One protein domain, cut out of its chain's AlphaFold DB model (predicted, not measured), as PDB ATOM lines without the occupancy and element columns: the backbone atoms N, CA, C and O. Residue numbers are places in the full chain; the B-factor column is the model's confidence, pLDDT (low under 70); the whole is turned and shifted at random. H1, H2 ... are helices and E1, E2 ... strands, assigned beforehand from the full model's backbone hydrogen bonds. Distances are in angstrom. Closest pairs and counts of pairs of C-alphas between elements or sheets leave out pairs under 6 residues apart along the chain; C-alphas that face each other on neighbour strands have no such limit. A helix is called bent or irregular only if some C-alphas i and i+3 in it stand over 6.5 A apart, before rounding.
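Overview. This is residues 54 to 122 of the 122 residues of an uncharacterized protein of Geobacter lovleyi (strain ATCC BAA-1151 / DSM 17278 / SZ) (UniProt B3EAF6). A long ribbon of two bent strands, E2 and E3, has a helical hairpin, H1 and H2, at one end and short strands E1 and E4 toward the other. The 69 printed residues run E1, E2, H1, H2, E3, E4; the antiparallel sheet's order is E1 - E2 - E3 - E4, the class mixed. The whole is an extended rod, 53 by 17 by 16 A, radius of gyration of the C-alphas 18.0 A.

Arrangement. E1, residues 54 to 56, forms a hairpin with E2, residues 70 to 81; N 56 and O 70 are 2.8 A apart. H1, residues 83 to 91, only grazes the sheet with residues 83 to 86. It touches H2, residues 95 to 100, at a shallow tilt of 31 degrees, opposite ways; the closest C-alphas, Ala 89 and Ser 96, are 5.3 A apart. Every O i to N i+4 pair is within hydrogen-bond range in H1, 1 of 2 in H2. E3, residues 103 to 113, is antiparallel to E2, with N 75 and O 108 2.9 A apart. E4, residues 119 to 121, forms a hairpin with E3; N 111 and O 120 are 2.8 A apart.

Along the chain. E1 begins at C-alpha 54 (198.783, 148.572, 250.679). E2 spans 31.4 A and E3 28.6 A. E4 ends at C-alpha 121 (184.384, 146.219, 253.858).

Size, cuts and confidence. The printed part has no cut. The E1 to E2 link is long. No printed residue is under 70 in pLDDT.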
ATOM      1  N   SER A  54     197.624 148.296 249.837       93.44
ATOM      2  CA  SER A  54     198.783 148.572 250.679       93.44
ATOM      3  C   SER A  54     198.578 148.053 252.100       93.44
ATOM      4  O   SER A  54     197.456 147.943 252.596       93.44
ATOM      5  N   LEU A  55     199.687 147.737 252.765       94.50
ATOM      6  CA  LEU A  55     199.689 147.293 254.151       94.50
ATOM      7  C   LEU A  55     199.430 148.481 255.088       94.50
ATOM      8  O   LEU A  55     200.092 149.513 254.995       94.50
ATOM      9  N   ASN A  56     198.467 148.323 255.991       93.12
ATOM     10  CA  ASN A  56     198.121 149.270 257.037       93.12
ATOM     11  C   ASN A  56     198.588 148.709 258.394       93.12
ATOM     12  O   ASN A  56     197.922 147.836 258.958       93.12
ATOM     13  N   PRO A  57     199.724 149.185 258.936       91.69
ATOM     14  CA  PRO A  57     200.297 148.622 260.155       91.69
ATOM     15  C   PRO A  57     199.561 149.051 261.431       91.69
ATOM     16  O   PRO A  57     199.737 148.426 262.475       91.69
ATOM     17  N   VAL A  58     198.754 150.113 261.354       93.56
ATOM     18  CA  VAL A  58     198.063 150.718 262.502       93.56
ATOM     19  C   VAL A  58     196.718 150.039 262.764       93.56
ATOM     20  O   VAL A  58     196.261 149.989 263.903       93.56
ATOM     21  N   MET A  59     196.079 149.508 261.720       91.56
ATOM     22  CA  MET A  59     194.772 148.865 261.828       91.56
ATOM     23  C   MET A  59     194.856 147.543 262.615       91.56
ATOM     24  O   MET A  59     195.825 146.788 262.491       91.56
ATOM     25  N   LEU A  60     193.815 147.261 263.403       95.19
ATOM     26  CA  LEU A  60     193.619 146.010 264.142       95.19
ATOM     27  C   LEU A  60     192.547 145.157 263.462       95.19
ATOM     28  O   LEU A  60     191.527 145.681 263.014       95.19
ATOM     29  N   CYS A  61     192.770 143.844 263.379       95.56
ATOM     30  CA  CYS A  61     191.797 142.944 262.776       95.56
ATOM     31  C   CYS A  61     190.673 142.662 263.783       95.56
ATOM     32  O   CYS A  61     190.967 142.124 264.847       95.56
ATOM     33  N   PRO A  62     189.393 142.918 263.458       95.25
ATOM     34  CA  PRO A  62     188.286 142.678 264.385       95.25
ATOM     35  C   PRO A  62     188.009 141.184 264.630       95.25
ATOM     36  O   PRO A  62     187.221 140.844 265.506       95.25
ATOM     37  N   HIS A  63     188.628 140.287 263.854       94.44
ATOM     38  CA  HIS A  63     188.408 138.841 263.942       94.44
ATOM     39  C   HIS A  63     189.472 138.109 264.767       94.44
ATOM     40  O   HIS A  63     189.135 137.165 265.472       94.44
ATOM     41  N   CYS A  64     190.742 138.523 264.682       95.00
ATOM     42  CA  CYS A  64     191.851 137.887 265.408       95.00
ATOM     43  C   CYS A  64     192.632 138.835 266.332       95.00
ATOM     44  O   CYS A  64     193.533 138.384 267.028       95.00
ATOM     45  N   ASN A  65     192.299 140.131 266.359       94.31
ATOM     46  CA  ASN A  65     192.957 141.170 267.163       94.31
ATOM     47  C   ASN A  65     194.459 141.373 266.894       94.31
ATOM     48  O   ASN A  65     195.156 142.006 267.687       94.31
ATOM     49  N   GLU A  66     194.968 140.906 265.755       93.25
ATOM     50  CA  GLU A  66     196.343 141.176 265.342       93.25
ATOM     51  C   GLU A  66     196.484 142.510 264.597       93.25
ATOM     52  O   GLU A  66     195.600 142.926 263.839       93.25
ATOM     53  N   LYS A  67     197.640 143.160 264.790       92.94
ATOM     54  CA  LYS A  67     198.088 144.367 264.071       92.94
ATOM     55  C   LYS A  67     199.176 144.023 263.057       92.94
ATOM     56  O   LYS A  67     199.826 142.989 263.175       92.94
ATOM     57  N   GLY A  68     199.413 144.897 262.080       90.88
ATOM     58  CA  GLY A  68     200.546 144.756 261.151       90.88
ATOM     59  C   GLY A  68     200.317 143.834 259.948       90.88
ATOM     60  O   GLY A  68     201.105 143.871 259.011       90.88
ATOM     61  N   HIS A  69     199.232 143.058 259.920       93.00
ATOM     62  CA  HIS A  69     198.948 142.083 258.854       93.00
ATOM     63  C   HIS A  69     197.750 142.459 257.976       93.00
ATOM     64  O   HIS A  69     197.216 141.612 257.257       93.00
ATOM     65  N   ILE A  70     197.290 143.709 258.047       96.00
ATOM     66  CA  ILE A  70     196.063 144.146 257.381       96.00
ATOM     67  C   ILE A  70     196.424 144.945 256.144       96.00
ATOM     68  O   ILE A  70     197.219 145.876 256.209       96.00
ATOM     69  N   ARG A  71     195.837 144.580 255.011       95.81
ATOM     70  CA  ARG A  71     195.947 145.311 253.751       95.81
ATOM     71  C   ARG A  71     194.621 145.971 253.430       95.81
ATOM     72  O   ARG A  71     193.572 145.376 253.664       95.81
ATOM     73  N   THR A  72     194.675 147.196 252.922       95.94
ATOM     74  CA  THR A  72     193.484 147.982 252.603       95.94
ATOM     75  C   THR A  72     193.533 148.494 251.177       95.94
ATOM     76  O   THR A  72     194.547 149.055 250.754       95.94
ATOM     77  N   LYS A  73     192.415 148.385 250.457       95.56
ATOM     78  CA  LYS A  73     192.241 149.000 249.137       95.56
ATOM     79  C   LYS A  73     190.876 149.676 249.006       95.56
ATOM     80  O   LYS A  73     189.888 149.164 249.533       95.56
ATOM     81  N   PRO A  74     190.787 150.783 248.253       94.69
ATOM     82  CA  PRO A  74     189.499 151.326 247.856       94.69
ATOM     83  C   PRO A  74     188.810 150.356 246.890       94.69
ATOM     84  O   PRO A  74     189.407 149.901 245.911       94.69
ATOM     85  N   VAL A  75     187.542 150.057 247.145       94.56
ATOM     86  CA  VAL A  75     186.698 149.223 246.287       94.56
ATOM     87  C   VAL A  75     185.408 149.957 245.942       94.56
ATOM     88  O   VAL A  75     184.978 150.895 246.614       94.56
ATOM     89  N   VAL A  76     184.801 149.563 244.824       92.94
ATOM     90  CA  VAL A  76     183.522 150.116 244.379       92.94
ATOM     91  C   VAL A  76     182.512 148.988 244.308       92.94
ATOM     92  O   VAL A  76     182.550 148.178 243.378       92.94
ATOM     93  N   HIS A  77     181.578 148.957 245.253       91.06
ATOM     94  CA  HIS A  77     180.476 148.009 245.207       91.06
ATOM     95  C   HIS A  77     179.348 148.541 244.341       91.06
ATOM     96  O   HIS A  77     179.017 149.725 244.322       91.06
ATOM     97  N   LYS A  78     178.736 147.622 243.611       87.25
ATOM     98  CA  LYS A  78     177.561 147.858 242.785       87.25
ATOM     99  C   LYS A  78     176.316 147.472 243.589       87.25
ATOM    100  O   LYS A  78     175.752 146.406 243.365       87.25
ATOM    101  N   LYS A  79     175.927 148.301 244.564       85.62
ATOM    102  CA  LYS A  79     174.829 148.012 245.504       85.62
ATOM    103  C   LYS A  79     173.676 149.003 245.345       85.62
ATOM    104  O   LYS A  79     173.858 150.215 245.428       85.62
ATOM    105  N   GLY A  80     172.470 148.465 245.159       86.06
ATOM    106  CA  GLY A  80     171.238 149.241 245.011       86.06
ATOM    107  C   GLY A  80     171.023 149.824 243.611       86.06
ATOM    108  O   GLY A  80     171.784 149.565 242.674       86.06
ATOM    109  N   ILE A  81     169.957 150.614 243.482       86.06
ATOM    110  CA  ILE A  81     169.511 151.230 242.228       86.06
ATOM    111  C   ILE A  81     169.977 152.689 242.181       86.06
ATOM    112  O   ILE A  81     169.816 153.452 243.131       86.06
ATOM    113  N   SER A  82     170.581 153.083 241.063       87.62
ATOM    114  CA  SER A  82     170.963 154.464 240.788       87.62
ATOM    115  C   SER A  82     169.741 155.243 240.313       87.62
ATOM    116  O   SER A  82     169.239 154.981 239.222       87.62
ATOM    117  N   GLY A  83     169.293 156.219 241.107       86.31
ATOM    118  CA  GLY A  83     168.118 157.037 240.785       86.31
ATOM    119  C   GLY A  83     168.216 157.713 239.417       86.31
ATOM    120  O   GLY A  83     167.319 157.560 238.601       86.31
ATOM    121  N   GLY A  84     169.351 158.348 239.101       85.12
ATOM    122  CA  GLY A  84     169.542 159.004 237.799       85.12
ATOM    123  C   GLY A  84     169.450 158.047 236.604       85.12
ATOM    124  O   GLY A  84     168.843 158.384 235.590       85.12
ATOM    125  N   LYS A  85     169.980 156.822 236.731       89.31
ATOM    126  CA  LYS A  85     169.848 155.801 235.680       89.31
ATOM    127  C   LYS A  85     168.431 155.241 235.593       89.31
ATOM    128  O   LYS A  85     167.972 154.943 234.498       89.31
ATOM    129  N   ALA A  86     167.736 155.122 236.724       88.38
ATOM    130  CA  ALA A  86     166.338 154.700 236.763       88.38
ATOM    131  C   ALA A  86     165.419 155.736 236.098       88.38
ATOM    132  O   ALA A  86     164.548 155.377 235.313       88.38
ATOM    133  N   THR A  87     165.659 157.025 236.326       88.31
ATOM    134  CA  THR A  87     164.940 158.102 235.640       88.31
ATOM    135  C   THR A  87     165.232 158.094 234.138       88.31
ATOM    136  O   THR A  87     164.299 158.118 233.340       88.31
ATOM    137  N   ALA A  88     166.501 157.975 233.730       87.00
ATOM    138  CA  ALA A  88     166.871 157.873 232.315       87.00
ATOM    139  C   ALA A  88     166.232 156.655 231.627       87.00
ATOM    140  O   ALA A  88     165.772 156.750 230.491       87.00
ATOM    141  N   ALA A  89     166.149 155.528 232.334       90.12
ATOM    142  CA  ALA A  89     165.419 154.348 231.900       90.12
ATOM    143  C   ALA A  89     163.943 154.638 231.628       90.12
ATOM    144  O   ALA A  89     163.463 154.287 230.556       90.12
ATOM    145  N   ILE A  90     163.245 155.323 232.535       90.06
ATOM    146  CA  ILE A  90     161.842 155.711 232.330       90.06
ATOM    147  C   ILE A  90     161.706 156.619 231.102       90.06
ATOM    148  O   ILE A  90     160.889 156.346 230.227       90.06
ATOM    149  N   PHE A  91     162.554 157.645 230.981       90.94
ATOM    150  CA  PHE A  91     162.516 158.580 229.848       90.94
ATOM    151  C   PHE A  91     162.806 157.926 228.493       90.94
ATOM    152  O   PHE A  91     162.305 158.381 227.470       90.94
ATOM    153  N   THR A  92     163.608 156.863 228.473       90.00
ATOM    154  CA  THR A  92     164.001 156.148 227.246       90.00
ATOM    155  C   THR A  92     163.181 154.881 227.000       90.00
ATOM    156  O   THR A  92     163.578 154.051 226.185       90.00
ATOM    157  N   GLY A  93     162.069 154.681 227.720       88.19
ATOM    158  CA  GLY A  93     161.233 153.482 227.578       88.19
ATOM    159  C   GLY A  93     161.957 152.174 227.924       88.19
ATOM    160  O   GLY A  93     161.602 151.115 227.423       88.19
ATOM    161  N   GLY A  94     163.005 152.236 228.748       85.12
ATOM    162  CA  GLY A  94     163.778 151.084 229.209       85.12
ATOM    163  C   GLY A  94     165.012 150.737 228.372       85.12
ATOM    164  O   GLY A  94     165.829 149.935 228.824       85.12
ATOM    165  N   VAL A  95     165.230 151.363 227.208       87.81
ATOM    166  CA  VAL A  95     166.363 151.023 226.315       87.81
ATOM    167  C   VAL A  95     167.721 151.260 226.991       87.81
ATOM    168  O   VAL A  95     168.648 150.460 226.851       87.81
ATOM    169  N   SER A  96     167.845 152.313 227.805       82.31
ATOM    170  CA  SER A  96     169.097 152.622 228.514       82.31
ATOM    171  C   SER A  96     169.487 151.606 229.603       82.31
ATOM    172  O   SER A  96     170.669 151.555 229.971       82.31
ATOM    173  N   LEU A  97     168.561 150.755 230.084       85.38
ATOM    174  CA  LEU A  97     168.907 149.667 231.012       85.38
ATOM    175  C   LEU A  97     169.854 148.660 230.365       85.38
ATOM    176  O   LEU A  97     170.798 148.225 231.025       85.38
ATOM    177  N   LEU A  98     169.602 148.304 229.102       81.69
ATOM    178  CA  LEU A  98     170.375 147.286 228.388       81.69
ATOM    179  C   LEU A  98     171.825 147.731 228.189       81.69
ATOM    180  O   LEU A  98     172.741 146.921 228.281       81.69
ATOM    181  N   ALA A  99     172.038 149.032 227.980       81.88
ATOM    182  CA  ALA A  99     173.366 149.592 227.765       81.88
ATOM    183  C   ALA A  99     174.136 149.856 229.071       81.88
ATOM    184  O   ALA A  99     175.340 149.622 229.141       81.88
ATOM    185  N   THR A 100     173.477 150.387 230.109       81.19
ATOM    186  CA  THR A 100     174.191 150.983 231.260       81.19
ATOM    187  C   THR A 100     173.964 150.279 232.597       81.19
ATOM    188  O   THR A 100     174.746 150.487 233.540       81.19
ATOM    189  N   GLY A 101     172.917 149.448 232.683       85.69
ATOM    190  CA  GLY A 101     172.430 148.818 233.910       85.69
ATOM    191  C   GLY A 101     172.019 149.823 234.998       85.69
ATOM    192  O   GLY A 101     172.493 150.952 235.061       85.69
ATOM    193  N   LEU A 102     171.174 149.410 235.941       85.69
ATOM    194  CA  LEU A 102     170.669 150.317 236.986       85.69
ATOM    195  C   LEU A 102     171.536 150.408 238.241       85.69
ATOM    196  O   LEU A 102     171.242 151.201 239.130       85.69
ATOM    197  N   SER A 103     172.605 149.620 238.339       87.69
ATOM    198  CA  SER A 103     173.347 149.525 239.592       87.69
ATOM    199  C   SER A 103     174.008 150.851 239.993       87.69
ATOM    200  O   SER A 103     174.667 151.519 239.176       87.69
ATOM    201  N   ARG A 104     173.836 151.209 241.271       86.88
ATOM    202  CA  ARG A 104     174.525 152.315 241.940       86.88
ATOM    203  C   ARG A 104     175.908 151.865 242.396       86.88
ATOM    204  O   ARG A 104     176.070 150.794 242.969       86.88
ATOM    205  N   LYS A 105     176.907 152.704 242.126       89.06
ATOM    206  CA  LYS A 105     178.280 152.519 242.597       89.06
ATOM    207  C   LYS A 105     178.434 153.199 243.954       89.06
ATOM    208  O   LYS A 105     178.125 154.381 244.070       89.06
ATOM    209  N   GLU A 106     178.930 152.467 244.934       90.56
ATOM    210  CA  GLU A 106     179.221 152.936 246.284       90.56
ATOM    211  C   GLU A 106     180.702 152.689 246.565       90.56
ATOM    212  O   GLU A 106     181.213 151.606 246.274       90.56
ATOM    213  N   LYS A 107     181.408 153.724 247.026       92.00
ATOM    214  CA  LYS A 107     182.830 153.629 247.363       92.00
ATOM    215  C   LYS A 107     182.939 153.183 248.816       92.00
ATOM    216  O   LYS A 107     182.369 153.843 249.677       92.00
ATOM    217  N   SER A 108     183.685 152.121 249.063       93.94
ATOM    218  CA  SER A 108     184.062 151.667 250.402       93.94
ATOM    219  C   SER A 108     185.533 151.264 250.397       93.94
ATOM    220  O   SER A 108     186.198 151.267 249.352       93.94
ATOM    221  N   THR A 109     186.059 150.931 251.565       94.88
ATOM    222  CA  THR A 109     187.404 150.388 251.707       94.88
ATOM    223  C   THR A 109     187.302 148.926 252.103       94.88
ATOM    224  O   THR A 109     186.663 148.585 253.090       94.88
ATOM    225  N   GLN A 110     187.951 148.054 251.338       95.69
ATOM    226  CA  GLN A 110     188.091 146.650 251.697       95.69
ATOM    227  C   GLN A 110     189.365 146.473 252.513       95.69
ATOM    228  O   GLN A 110     190.445 146.863 252.057       95.69
ATOM    229  N   ALA A 111     189.244 145.856 253.682       96.38
ATOM    230  CA  ALA A 111     190.351 145.348 254.471       96.38
ATOM    231  C   ALA A 111     190.473 143.830 254.312       96.38
ATOM    232  O   ALA A 111     189.479 143.110 254.238       96.38
ATOM    233  N   TYR A 112     191.708 143.341 254.288       96.44
ATOM    234  CA  TYR A 112     192.052 141.924 254.280       96.44
ATOM    235  C   TYR A 112     193.142 141.660 255.315       96.44
ATOM    236  O   TYR A 112     194.171 142.335 255.318       96.44
ATOM    237  N   CYS A 113     192.937 140.673 256.181       95.94
ATOM    238  CA  CYS A 113     193.919 140.247 257.168       95.94
ATOM    239  C   CYS A 113     194.669 139.007 256.674       95.94
ATOM    240  O   CYS A 113     194.062 137.961 256.464       95.94
ATOM    241  N   ALA A 114     195.995 139.098 256.554       93.81
ATOM    242  CA  ALA A 114     196.836 137.971 256.149       93.81
ATOM    243  C   ALA A 114     196.988 136.892 257.240       93.81
ATOM    244  O   ALA A 114     197.365 135.771 256.922       93.81
ATOM    245  N   SER A 115     196.693 137.219 258.504       94.62
ATOM    246  CA  SER A 115     196.812 136.282 259.631       94.62
ATOM    247  C   SER A 115     195.624 135.318 259.720       94.62
ATOM    248  O   SER A 115     195.799 134.105 259.662       94.62
ATOM    249  N   CYS A 116     194.393 135.841 259.774       94.94
ATOM    250  CA  CYS A 116     193.177 135.019 259.846       94.94
ATOM    251  C   CYS A 116     192.499 134.785 258.488       94.94
ATOM    252  O   CYS A 116     191.454 134.141 258.421       94.94
ATOM    253  N   ASN A 117     193.075 135.324 257.409       94.69
ATOM    254  CA  ASN A 117     192.581 135.219 256.036       94.69
ATOM    255  C   ASN A 117     191.147 135.748 255.832       94.69
ATOM    256  O   ASN A 117     190.461 135.333 254.897       94.69
ATOM    257  N   ASN A 118     190.687 136.659 256.698       95.00
ATOM    258  CA  ASN A 118     189.358 137.254 256.602       95.00
ATOM    259  C   ASN A 118     189.395 138.631 255.928       95.00
ATOM    260  O   ASN A 118     190.364 139.383 256.069       95.00
ATOM    261  N   SER A 119     188.316 138.976 255.228       94.75
ATOM    262  CA  SER A 119     188.138 140.268 254.567       94.75
ATOM    263  C   SER A 119     186.811 140.903 254.949       94.75
ATOM    264  O   SER A 119     185.795 140.214 255.010       94.75
ATOM    265  N   TRP A 120     186.813 142.215 255.149       94.88
ATOM    266  CA  TRP A 120     185.617 142.986 255.460       94.88
ATOM    267  C   TRP A 120     185.678 144.350 254.779       94.88
ATOM    268  O   TRP A 120     186.760 144.888 254.540       94.88
ATOM    269  N   ASP A 121     184.511 144.907 254.483       94.31
ATOM    270  CA  ASP A 121     184.384 146.219 253.858       94.31
ATOM    271  C   ASP A 121     183.850 147.222 254.894       94.31
ATOM    272  O   ASP A 121     182.990 146.869 255.707       94.31
ATOM    273  N   PHE A 122     184.363 148.454 254.875       89.81
ATOM    274  CA  PHE A 122     183.952 149.553 255.756       89.81
ATOM    275  C   PHE A 122     183.959 150.912 255.041       89.81
ATOM    276  O   PHE A 122     184.601 151.044 253.967       89.81
TER     277      PHE A 122